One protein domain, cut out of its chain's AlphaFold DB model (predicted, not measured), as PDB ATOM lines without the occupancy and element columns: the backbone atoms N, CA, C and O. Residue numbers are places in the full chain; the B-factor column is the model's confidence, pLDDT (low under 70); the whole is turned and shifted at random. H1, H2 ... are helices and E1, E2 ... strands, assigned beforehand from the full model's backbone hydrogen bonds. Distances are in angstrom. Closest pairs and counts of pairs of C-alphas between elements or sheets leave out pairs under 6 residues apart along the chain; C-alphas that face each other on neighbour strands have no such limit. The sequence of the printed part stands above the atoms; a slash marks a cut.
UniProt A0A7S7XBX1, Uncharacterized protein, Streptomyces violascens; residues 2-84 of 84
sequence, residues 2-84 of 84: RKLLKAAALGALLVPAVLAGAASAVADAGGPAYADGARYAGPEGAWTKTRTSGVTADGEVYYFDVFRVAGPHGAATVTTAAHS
ATOM      1  N   ARG A   2      20.794  10.670 263.631       51.88
ATOM      2  CA  ARG A   2      21.320  10.418 262.261       51.88
ATOM      3  C   ARG A   2      21.441  11.646 261.337       51.88
ATOM      4  O   ARG A   2      22.289  11.651 260.456       51.88
ATOM      5  N   LYS A   3      20.600  12.673 261.509       46.00
ATOM      6  CA  LYS A   3      20.597  13.870 260.645       46.00
ATOM      7  C   LYS A   3      21.760  14.829 260.946       46.00
ATOM      8  O   LYS A   3      22.322  15.395 260.019       46.00
ATOM      9  N   LEU A   4      22.159  14.939 262.217       50.34
ATOM     10  CA  LEU A   4      23.268  15.795 262.654       50.34
ATOM     11  C   LEU A   4      24.626  15.223 262.224       50.34
ATOM     12  O   LEU A   4      25.461  15.962 261.718       50.34
ATOM     13  N   LEU A   5      24.805  13.897 262.306       52.97
ATOM     14  CA  LEU A   5      26.010  13.238 261.780       52.97
ATOM     15  C   LEU A   5      26.170  13.434 260.267       52.97
ATOM     16  O   LEU A   5      27.282  13.638 259.792       52.97
ATOM     17  N   LYS A   6      25.069  13.399 259.503       45.56
ATOM     18  CA  LYS A   6      25.111  13.635 258.052       45.56
ATOM     19  C   LYS A   6      25.535  15.063 257.713       45.56
ATOM     20  O   LYS A   6      26.324  15.234 256.795       45.56
ATOM     21  N   ALA A   7      25.057  16.062 258.456       52.38
ATOM     22  CA  ALA A   7      25.447  17.457 258.255       52.38
ATOM     23  C   ALA A   7      26.931  17.696 258.586       52.38
ATOM     24  O   ALA A   7      27.627  18.353 257.817       52.38
ATOM     25  N   ALA A   8      27.435  17.097 259.671       51.91
ATOM     26  CA  ALA A   8      28.851  17.166 260.031       51.91
ATOM     27  C   ALA A   8      29.752  16.477 258.991       51.91
ATOM     28  O   ALA A   8      30.779  17.029 258.608       51.91
ATOM     29  N   ALA A   9      29.340  15.311 258.478       52.84
ATOM     30  CA  ALA A   9      30.065  14.604 257.425       52.84
ATOM     31  C   ALA A   9      30.068  15.380 256.097       52.84
ATOM     32  O   ALA A   9      31.101  15.449 255.438       52.84
ATOM     33  N   LEU A  10      28.944  16.007 255.726       54.47
ATOM     34  CA  LEU A  10      28.875  16.853 254.531       54.47
ATOM     35  C   LEU A  10      29.763  18.094 254.679       54.47
ATOM     36  O   LEU A  10      30.514  18.423 253.766       54.47
ATOM     37  N   GLY A  11      29.720  18.752 255.842       50.12
ATOM     38  CA  GLY A  11      30.582  19.894 256.148       50.12
ATOM     39  C   GLY A  11      32.064  19.523 256.100       50.12
ATOM     40  O   GLY A  11      32.851  20.218 255.467       50.12
ATOM     41  N   ALA A  12      32.441  18.380 256.677       54.56
ATOM     42  CA  ALA A  12      33.814  17.879 256.657       54.56
ATOM     43  C   ALA A  12      34.317  17.489 255.256       54.56
ATOM     44  O   ALA A  12      35.525  17.484 255.048       54.56
ATOM     45  N   LEU A  13      33.428  17.174 254.307       46.59
ATOM     46  CA  LEU A  13      33.798  16.839 252.927       46.59
ATOM     47  C   LEU A  13      33.851  18.077 252.019       46.59
ATOM     48  O   LEU A  13      34.703  18.174 251.139       46.59
ATOM     49  N   LEU A  14      32.961  19.044 252.259       51.09
ATOM     50  CA  LEU A  14      32.892  20.288 251.493       51.09
ATOM     51  C   LEU A  14      33.993  21.279 251.894       51.09
ATOM     52  O   LEU A  14      34.517  21.983 251.034       51.09
ATOM     53  N   VAL A  15      34.396  21.311 253.168       53.59
ATOM     54  CA  VAL A  15      35.463  22.208 253.652       53.59
ATOM     55  C   VAL A  15      36.810  21.951 252.947       53.59
ATOM     56  O   VAL A  15      37.401  22.916 252.460       53.59
ATOM     57  N   PRO A  16      37.298  20.700 252.802       49.91
ATOM     58  CA  PRO A  16      38.493  20.399 252.018       49.91
ATOM     59  C   PRO A  16      38.348  20.731 250.537       49.91
ATOM     60  O   PRO A  16      39.313  21.196 249.951       49.91
ATOM     61  N   ALA A  17      37.173  20.531 249.931       48.50
ATOM     62  CA  ALA A  17      36.963  20.823 248.512       48.50
ATOM     63  C   ALA A  17      37.030  22.332 248.215       48.50
ATOM     64  O   ALA A  17      37.636  22.741 247.226       48.50
ATOM     65  N   VAL A  18      36.483  23.170 249.104       53.53
ATOM     66  CA  VAL A  18      36.574  24.636 248.987       53.53
ATOM     67  C   VAL A  18      38.003  25.126 249.246       53.53
ATOM     68  O   VAL A  18      38.488  25.998 248.525       53.53
ATOM     69  N   LEU A  19      38.716  24.545 250.221       46.12
ATOM     70  CA  LEU A  19      40.131  24.869 250.453       46.12
ATOM     71  C   LEU A  19      41.045  24.386 249.316       46.12
ATOM     72  O   LEU A  19      41.982  25.092 248.956       46.12
ATOM     73  N   ALA A  20      40.780  23.210 248.740       40.72
ATOM     74  CA  ALA A  20      41.532  22.678 247.607       40.72
ATOM     75  C   ALA A  20      41.332  23.540 246.353       40.72
ATOM     76  O   ALA A  20      42.305  23.826 245.665       40.72
ATOM     77  N   GLY A  21      40.108  24.030 246.116       46.19
ATOM     78  CA  GLY A  21      39.821  24.988 245.044       46.19
ATOM     79  C   GLY A  21      40.571  26.317 245.205       46.19
ATOM     80  O   GLY A  21      41.110  26.847 244.234       46.19
ATOM     81  N   ALA A  22      40.674  26.827 246.437       45.59
ATOM     82  CA  ALA A  22      41.447  28.034 246.735       45.59
ATOM     83  C   ALA A  22      42.965  27.825 246.568       45.59
ATOM     84  O   ALA A  22      43.662  28.727 246.114       45.59
ATOM     85  N   ALA A  23      43.477  26.629 246.880       42.47
ATOM     86  CA  ALA A  23      44.887  26.289 246.687       42.47
ATOM     87  C   ALA A  23      45.266  26.139 245.201       42.47
ATOM     88  O   ALA A  23      46.364  26.529 244.814       42.47
ATOM     89  N   SER A  24      44.364  25.639 244.348       43.62
ATOM     90  CA  SER A  24      44.601  25.584 242.895       43.62
ATOM     91  C   SER A  24      44.630  26.962 242.223       43.62
ATOM     92  O   SER A  24      45.321  27.118 241.224       43.62
ATOM     93  N   ALA A  25      43.957  27.974 242.784       45.66
ATOM     94  CA  ALA A  25      44.023  29.348 242.276       45.66
ATOM     95  C   ALA A  25      45.365  30.045 242.589       45.66
ATOM     96  O   ALA A  25      45.745  30.989 241.908       45.66
ATOM     97  N   VAL A  26      46.107  29.566 243.595       49.56
ATOM     98  CA  VAL A  26      47.426  30.106 243.970       49.56
ATOM     99  C   VAL A  26      48.528  29.693 242.985       49.56
ATOM    100  O   VAL A  26      49.536  30.384 242.883       49.56
ATOM    101  N   ALA A  27      48.346  28.598 242.240       46.06
ATOM    102  CA  ALA A  27      49.340  28.112 241.280       46.06
ATOM    103  C   ALA A  27      49.307  28.841 239.920       46.06
ATOM    104  O   ALA A  27      50.295  28.781 239.195       46.06
ATOM    105  N   ASP A  28      48.208  29.532 239.594       50.75
ATOM    106  CA  ASP A  28      48.021  30.310 238.352       50.75
ATOM    107  C   ASP A  28      48.191  31.831 238.576       50.75
ATOM    108  O   ASP A  28      47.828  32.671 237.755       50.75
ATOM    109  N   ALA A  29      48.719  32.209 239.739       54.00
ATOM    110  CA  ALA A  29      49.056  33.582 240.073       54.00
ATOM    111  C   ALA A  29      50.407  33.898 239.405       54.00
ATOM    112  O   ALA A  29      51.405  33.256 239.724       54.00
ATOM    113  N   GLY A  30      50.454  34.829 238.445       61.06
ATOM    114  CA  GLY A  30      51.635  35.164 237.625       61.06
ATOM    115  C   GLY A  30      52.859  35.723 238.364       61.06
ATOM    116  O   GLY A  30      53.701  36.376 237.750       61.06
ATOM    117  N   GLY A  31      52.989  35.476 239.665       68.12
ATOM    118  CA  GLY A  31      54.112  35.879 240.495       68.12
ATOM    119  C   GLY A  31      54.132  35.161 241.852       68.12
ATOM    120  O   GLY A  31      53.405  34.191 242.069       68.12
ATOM    121  N   PRO A  32      54.992  35.599 242.788       79.69
ATOM    122  CA  PRO A  32      55.134  34.955 244.087       79.69
ATOM    123  C   PRO A  32      53.819  35.002 244.867       79.69
ATOM    124  O   PRO A  32      53.159  36.038 244.951       79.69
ATOM    125  N   ALA A  33      53.477  33.875 245.480       84.69
ATOM    126  CA  ALA A  33      52.283  33.735 246.288       84.69
ATOM    127  C   ALA A  33      52.608  33.130 247.656       84.69
ATOM    128  O   ALA A  33      53.549  32.351 247.820       84.69
ATOM    129  N   TYR A  34      51.807  33.509 248.643       85.56
ATOM    130  CA  TYR A  34      51.867  33.041 250.017       85.56
ATOM    131  C   TYR A  34      50.483  32.560 250.435       85.56
ATOM    132  O   TYR A  34      49.484  33.249 250.223       85.56
ATOM    133  N   ALA A  35      50.431  31.395 251.071       89.81
ATOM    134  CA  ALA A  35      49.224  30.872 251.680       89.81
ATOM    135  C   ALA A  35      49.576  30.181 252.996       89.81
ATOM    136  O   ALA A  35      50.483  29.353 253.052       89.81
ATOM    137  N   ASP A  36      48.833  30.514 254.043       89.62
ATOM    138  CA  ASP A  36      48.928  29.882 255.352       89.62
ATOM    139  C   ASP A  36      47.531  29.713 255.953       89.62
ATOM    140  O   ASP A  36      46.577  30.430 255.623       89.62
ATOM    141  N   GLY A  37      47.392  28.740 256.843       92.38
ATOM    142  CA  GLY A  37      46.138  28.512 257.523       92.38
ATOM    143  C   GLY A  37      46.252  27.610 258.737       92.38
ATOM    144  O   GLY A  37      47.024  26.656 258.784       92.38
ATOM    145  N   ALA A  38      45.388  27.889 259.707       90.69
ATOM    146  CA  ALA A  38      45.218  27.100 260.912       90.69
ATOM    147  C   ALA A  38      43.750  26.697 261.063       90.69
ATOM    148  O   ALA A  38      42.830  27.417 260.667       90.69
ATOM    149  N   ARG A  39      43.523  25.524 261.646       93.12
ATOM    150  CA  ARG A  39      42.185  24.975 261.864       93.12
ATOM    151  C   ARG A  39      42.133  24.227 263.178       93.12
ATOM    152  O   ARG A  39      43.103  23.580 263.566       93.12
ATOM    153  N   TYR A  40      40.976  24.284 263.811       91.00
ATOM    154  CA  TYR A  40      40.693  23.576 265.046       91.00
ATOM    155  C   TYR A  40      39.227  23.152 265.066       91.00
ATOM    156  O   TYR A  40      38.350  23.896 264.626       91.00
ATOM    157  N   ALA A  41      38.965  21.964 265.599       93.81
ATOM    158  CA  ALA A  41      37.621  21.465 265.836       93.81
ATOM    159  C   ALA A  41      37.594  20.722 267.172       93.81
ATOM    160  O   ALA A  41      38.414  19.835 267.408       93.81
ATOM    161  N   GLY A  42      36.645  21.086 268.028       92.31
ATOM    162  CA  GLY A  42      36.421  20.463 269.324       92.31
ATOM    163  C   GLY A  42      34.931  20.370 269.665       92.31
ATOM    164  O   GLY A  42      34.083  20.801 268.880       92.31
ATOM    165  N   PRO A  43      34.595  19.810 270.840       90.06
ATOM    166  CA  PRO A  43      33.206  19.623 271.270       90.06
ATOM    167  C   PRO A  43      32.414  20.935 271.354       90.06
ATOM    168  O   PRO A  43      31.231  20.963 271.037       90.06
ATOM    169  N   GLU A  44      33.096  22.025 271.708       90.44
ATOM    170  CA  GLU A  44      32.510  23.358 271.899       90.44
ATOM    171  C   GLU A  44      32.542  24.232 270.633       90.44
ATOM    172  O   GLU A  44      32.285  25.435 270.687       90.44
ATOM    173  N   GLY A  45      32.865  23.649 269.477       92.44
ATOM    174  CA  GLY A  45      32.872  24.351 268.198       92.44
ATOM    175  C   GLY A  45      34.158  24.183 267.400       92.44
ATOM    176  O   GLY A  45      35.073  23.438 267.753       92.44
ATOM    177  N   ALA A  46      34.216  24.887 266.279       95.25
ATOM    178  CA  ALA A  46      35.310  24.843 265.328       95.25
ATOM    179  C   ALA A  46      35.667  26.249 264.853       95.25
ATOM    180  O   ALA A  46      34.808  27.130 264.764       95.25
ATOM    181  N   TRP A  47      36.935  26.449 264.509       94.38
ATOM    182  CA  TRP A  47      37.389  27.672 263.866       94.38
ATOM    183  C   TRP A  47      38.426  27.389 262.784       94.38
ATOM    184  O   TRP A  47      39.135  26.379 262.802       94.38
ATOM    185  N   THR A  48      38.504  28.305 261.825       94.06
ATOM    186  CA  THR A  48      39.485  28.291 260.742       94.06
ATOM    187  C   THR A  48      40.054  29.687 260.571       94.06
ATOM    188  O   THR A  48      39.292  30.656 260.564       94.06
ATOM    189  N   LYS A  49      41.360  29.787 260.357       92.25
ATOM    190  CA  LYS A  49      42.018  30.998 259.884       92.25
ATOM    191  C   LYS A  49      42.748  30.684 258.590       92.25
ATOM    192  O   LYS A  49      43.457  29.682 258.525       92.25
ATOM    193  N   THR A  50      42.592  31.532 257.589       94.75
ATOM    194  CA  THR A  50      43.283  31.406 256.307       94.75
ATOM    195  C   THR A  50      43.796  32.770 255.900       94.75
ATOM    196  O   THR A  50      43.032  33.730 255.912       94.75
ATOM    197  N   ARG A  51      45.068  32.844 255.521       92.69
ATOM    198  CA  ARG A  51      45.694  34.051 254.996       92.69
ATOM    199  C   ARG A  51      46.358  33.731 253.670       92.69
ATOM    200  O   ARG A  51      47.141  32.790 253.593       92.69
ATOM    201  N   THR A  52      46.071  34.529 252.654       91.00
ATOM    202  CA  THR A  52      46.651  34.386 251.322       91.00
ATOM    203  C   THR A  52      47.047  35.742 250.764       91.00
ATOM    204  O   THR A  52      46.338  36.727 250.962       91.00
ATOM    205  N   SER A  53      48.135  35.791 250.016       88.31
ATOM    206  CA  SER A  53      48.522  36.964 249.236       88.31
ATOM    207  C   SER A  53      49.296  36.538 248.005       88.31
ATOM    208  O   SER A  53      49.939  35.490 248.019       88.31
ATOM    209  N   GLY A  54      49.302  37.361 246.968       88.81
ATOM    210  CA  GLY A  54      50.099  37.073 245.785       88.81
ATOM    211  C   GLY A  54      49.947  38.121 244.702       88.81
ATOM    212  O   GLY A  54      49.377  39.187 244.933       88.81
ATOM    213  N   VAL A  55      50.472  37.783 243.527       85.06
ATOM    214  CA  VAL A  55      50.413  38.604 242.317       85.06
ATOM    215  C   VAL A  55      49.652  37.838 241.239       85.06
ATOM    216  O   VAL A  55      49.980  36.683 240.970       85.06
ATOM    217  N   THR A  56      48.621  38.435 240.647       83.44
ATOM    218  CA  THR A  56      47.840  37.821 239.563       83.44
ATOM    219  C   THR A  56      48.655  37.737 238.267       83.44
ATOM    220  O   THR A  56      49.732  38.318 238.150       83.44
ATOM    221  N   ALA A  57      48.142  37.012 237.268       81.38
ATOM    222  CA  ALA A  57      48.734  36.976 235.926       81.38
ATOM    223  C   ALA A  57      48.861  38.368 235.275       81.38
ATOM    224  O   ALA A  57      49.800  38.609 234.520       81.38
ATOM    225  N   ASP A  58      47.959  39.288 235.626       82.31
ATOM    226  CA  ASP A  58      47.928  40.664 235.121       82.31
ATOM    227  C   ASP A  58      48.862  41.615 235.894       82.31
ATOM    228  O   ASP A  58      48.964  42.792 235.561       82.31
ATOM    229  N   GLY A  59      49.568  41.113 236.915       82.06
ATOM    230  CA  GLY A  59      50.480  41.902 237.747       82.06
ATOM    231  C   GLY A  59      49.828  42.573 238.958       82.06
ATOM    232  O   GLY A  59      50.516  43.294 239.681       82.06
ATOM    233  N   GLU A  60      48.544  42.317 239.219       85.50
ATOM    234  CA  GLU A  60      47.830  42.903 240.357       85.50
ATOM    235  C   GLU A  60      48.161  42.197 241.664       85.50
ATOM    236  O   GLU A  60      48.231  40.967 241.731       85.50
ATOM    237  N   VAL A  61      48.324  42.964 242.737       88.75
ATOM    238  CA  VAL A  61      48.617  42.418 244.061       88.75
ATOM    239  C   VAL A  61      47.314  42.185 244.808       88.75
ATOM    240  O   VAL A  61      46.455  43.060 244.850       88.75
ATOM    241  N   TYR A  62      47.176  41.029 245.457       87.50
ATOM    242  CA  TYR A  62      46.028  40.734 246.312       87.50
ATOM    243  C   TYR A  62      46.443  40.279 247.712       87.50
ATOM    244  O   TYR A  62      47.488  39.654 247.917       87.50
ATOM    245  N   TYR A  63      45.571  40.552 248.681       90.62
ATOM    246  CA  TYR A  63      45.655  40.066 250.054       90.62
ATOM    247  C   TYR A  63      44.272  39.645 250.557       90.62
ATOM    248  O   TYR A  63      43.294  40.370 250.388       90.62
ATOM    249  N   PHE A  64      44.209  38.501 251.233       90.06
ATOM    250  CA  PHE A  64      43.022  37.977 251.900       90.06
ATOM    251  C   PHE A  64      43.396  37.388 253.266       90.06
ATOM    252  O   PHE A  64      44.303  36.567 253.373       90.06
ATOM    253  N   ASP A  65      42.663  37.754 254.314       93.25
ATOM    254  CA  ASP A  65      42.687  37.103 255.629       93.25
ATOM    255  C   ASP A  65      41.246  36.816 256.038       93.25
ATOM    256  O   ASP A  65      40.392  37.708 256.029       93.25
ATOM    257  N   VAL A  66      40.954  35.560 256.352       94.38
ATOM    258  CA  VAL A  66      39.618  35.129 256.735       94.38
ATOM    259  C   VAL A  66      39.686  34.301 258.000       94.38
ATOM    260  O   VAL A  66      40.331  33.252 258.049       94.38
ATOM    261  N   PHE A  67      38.938  34.738 259.004       93.06
ATOM    262  CA  PHE A  67      38.691  33.991 260.222       93.06
ATOM    263  C   PHE A  67      37.222  33.584 260.284       93.06
ATOM    264  O   PHE A  67      36.327  34.408 260.103       93.06
ATOM    265  N   ARG A  68      36.965  32.307 260.553       95.88
ATOM    266  CA  ARG A  68      35.618  31.758 260.725       95.88
ATOM    267  C   ARG A  68      35.569  30.985 262.022       95.88
ATOM    268  O   ARG A  68      36.498  30.238 262.319       95.88
ATOM    269  N   VAL A  69      34.475  31.121 262.753       94.25
ATOM    270  CA  VAL A  69      34.208  30.355 263.970       94.25
ATOM    271  C   VAL A  69      32.742  29.949 264.002       94.25
ATOM    272  O   VAL A  69      31.873  30.709 263.578       94.25
ATOM    273  N   ALA A  70      32.469  28.747 264.491       95.06
ATOM    274  CA  ALA A  70      31.124  28.244 264.725       95.06
ATOM    275  C   ALA A  70      31.104  27.397 265.998       95.06
ATOM    276  O   ALA A  70      31.946  26.518 266.168       95.06
ATOM    277  N   GLY A  71      30.132  27.635 266.872       94.44
ATOM    278  CA  GLY A  71      29.951  26.890 268.115       94.44
ATOM    279  C   GLY A  71      28.509  26.946 268.630       94.44
ATOM    280  O   GLY A  71      27.629  27.483 267.951       94.44
ATOM    281  N   PRO A  72      28.251  26.413 269.837       93.38
ATOM    282  CA  PRO A  72      26.916  26.352 270.442       93.38
ATOM    283  C   PRO A  72      26.218  27.713 270.571       93.38
ATOM    284  O   PRO A  72      24.994  27.786 270.579       93.38
ATOM    285  N   HIS A  73      26.999  28.792 270.648       92.31
ATOM    286  CA  HIS A  73      26.513  30.163 270.815       92.31
ATOM    287  C   HIS A  73      26.395  30.948 269.501       92.31
ATOM    288  O   HIS A  73      26.087  32.137 269.525       92.31
ATOM    289  N   GLY A  74      26.627  30.299 268.358       93.19
ATOM    290  CA  GLY A  74      26.479  30.902 267.038       93.19
ATOM    291  C   GLY A  74      27.729  30.792 266.177       93.19
ATOM    292  O   GLY A  74      28.695  30.097 266.504       93.19
ATOM    293  N   ALA A  75      27.688  31.474 265.039       95.06
ATOM    294  CA  ALA A  75      28.773  31.505 264.074       95.06
ATOM    295  C   ALA A  75      29.117  32.946 263.710       95.06
ATOM    296  O   ALA A  75      28.241  33.807 263.635       95.06
ATOM    297  N   ALA A  76      30.399  33.187 263.465       94.19
ATOM    298  CA  ALA A  76      30.905  34.477 263.039       94.19
ATOM    299  C   ALA A  76      31.964  34.298 261.953       94.19
ATOM    300  O   ALA A  76      32.634  33.266 261.843       94.19
ATOM    301  N   THR A  77      32.108  35.322 261.123       93.44
ATOM    302  CA  THR A  77      33.155  35.407 260.109       93.44
ATOM    303  C   THR A  77      33.688  36.826 260.082       93.44
ATOM    304  O   THR A  77      32.914  37.779 260.126       93.44
ATOM    305  N   VAL A  78      35.009  36.948 260.004       92.75
ATOM    306  CA  VAL A  78      35.707  38.210 259.777       92.75
ATOM    307  C   VAL A  78      36.576  38.031 258.547       92.75
ATOM    308  O   VAL A  78      37.343  37.071 258.459       92.75
ATOM    309  N   THR A  79      36.440  38.958 257.608       93.31
ATOM    310  CA  THR A  79      37.170  38.955 256.345       93.31
ATOM    311  C   THR A  79      37.870  40.292 256.180       93.31
ATOM    312  O   THR A  79      37.244  41.344 256.309       93.31
ATOM    313  N   THR A  80      39.155  40.247 255.854       92.25
ATOM    314  CA  THR A  80      39.933  41.392 255.385       92.25
ATOM    315  C   THR A  80      40.436  41.066 253.990       92.25
ATOM    316  O   THR A  80      41.060  40.027 253.789       92.25
ATOM    317  N   ALA A  81      40.156  41.944 253.033       89.19
ATOM    318  CA  ALA A  81      40.596  41.805 251.654       89.19
ATOM    319  C   ALA A  81      41.136  43.145 251.152       89.19
ATOM    320  O   ALA A  81      40.604  44.195 251.517       89.19
ATOM    321  N   ALA A  82      42.184  43.097 250.337       86.81
ATOM    322  CA  ALA A  82      42.760  44.256 249.664       86.81
ATOM    323  C   ALA A  82      43.317  43.843 248.295       86.81
ATOM    324  O   ALA A  82      43.733  42.694 248.120       86.81
ATOM    325  N   HIS A  83      43.334  44.781 247.352       88.19
ATOM    326  CA  HIS A  83      43.972  44.626 246.047       88.19
ATOM    327  C   HIS A  83      44.534  45.971 245.554       88.19
ATOM    328  O   HIS A  83      44.133  47.011 246.090       88.19
ATOM    329  N   SER A  84      45.472  45.937 244.599       80.19
ATOM    330  CA  SER A  84      45.928  47.119 243.844       80.19
ATOM    331  C   SER A  84      45.042  47.431 242.642       80.19
ATOM    332  O   SER A  84      44.246  46.539 242.255       80.19
TER     333      SER A  84
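This is residues 2 to 84 of the 84 residues of an uncharacterized protein of Streptomyces violascens (UniProt A0A7S7XBX1). Four long strands side by side make a narrow, hardly twisted sheet; a long helix, H1, grazes it with residues 19 to 26, while residues 2 to 18 stick out free. The printed part has 83 residues, with one named helix and four named strands in the order H1, E1, E2, E3, E4, class mixed; the strands form a meander, each the antiparallel neighbour of the one before. The whole is a loose rod, 49 by 22 by 15 A, radius of gyration of the C-alphas 15.3 A.

Find C-alpha 2 at (21.320, 10.418, 262.261); H1 runs to residue 26, 37.5 A. Then come E1, residues 34 to 42, 27.7 A; E2, 45 to 55, 34.4 A; E3, 61 to 71, 34.2 A; and E4, 74 to 83, 30.6 A, ending at (43.972, 44.626, 246.047).

Look for hairpins E1 and E2 (N 36 to O 51, 2.9 A), E2 and E3 (N 50 to O 66, 2.9 A), E3 and E4 (N 65 to O 80, 2.8 A). H1 only grazes the sheet, closest at C-alphas Val 26 and Gly 54, 7.7 A; 18 of its 21 O i to N i+4 pairs are within hydrogen-bond range.

C-alphas 2 and 59, farthest apart, are 49.4 A apart. The printed part has no cut and no long link; pLDDT is under 70 in residues 2 to 31.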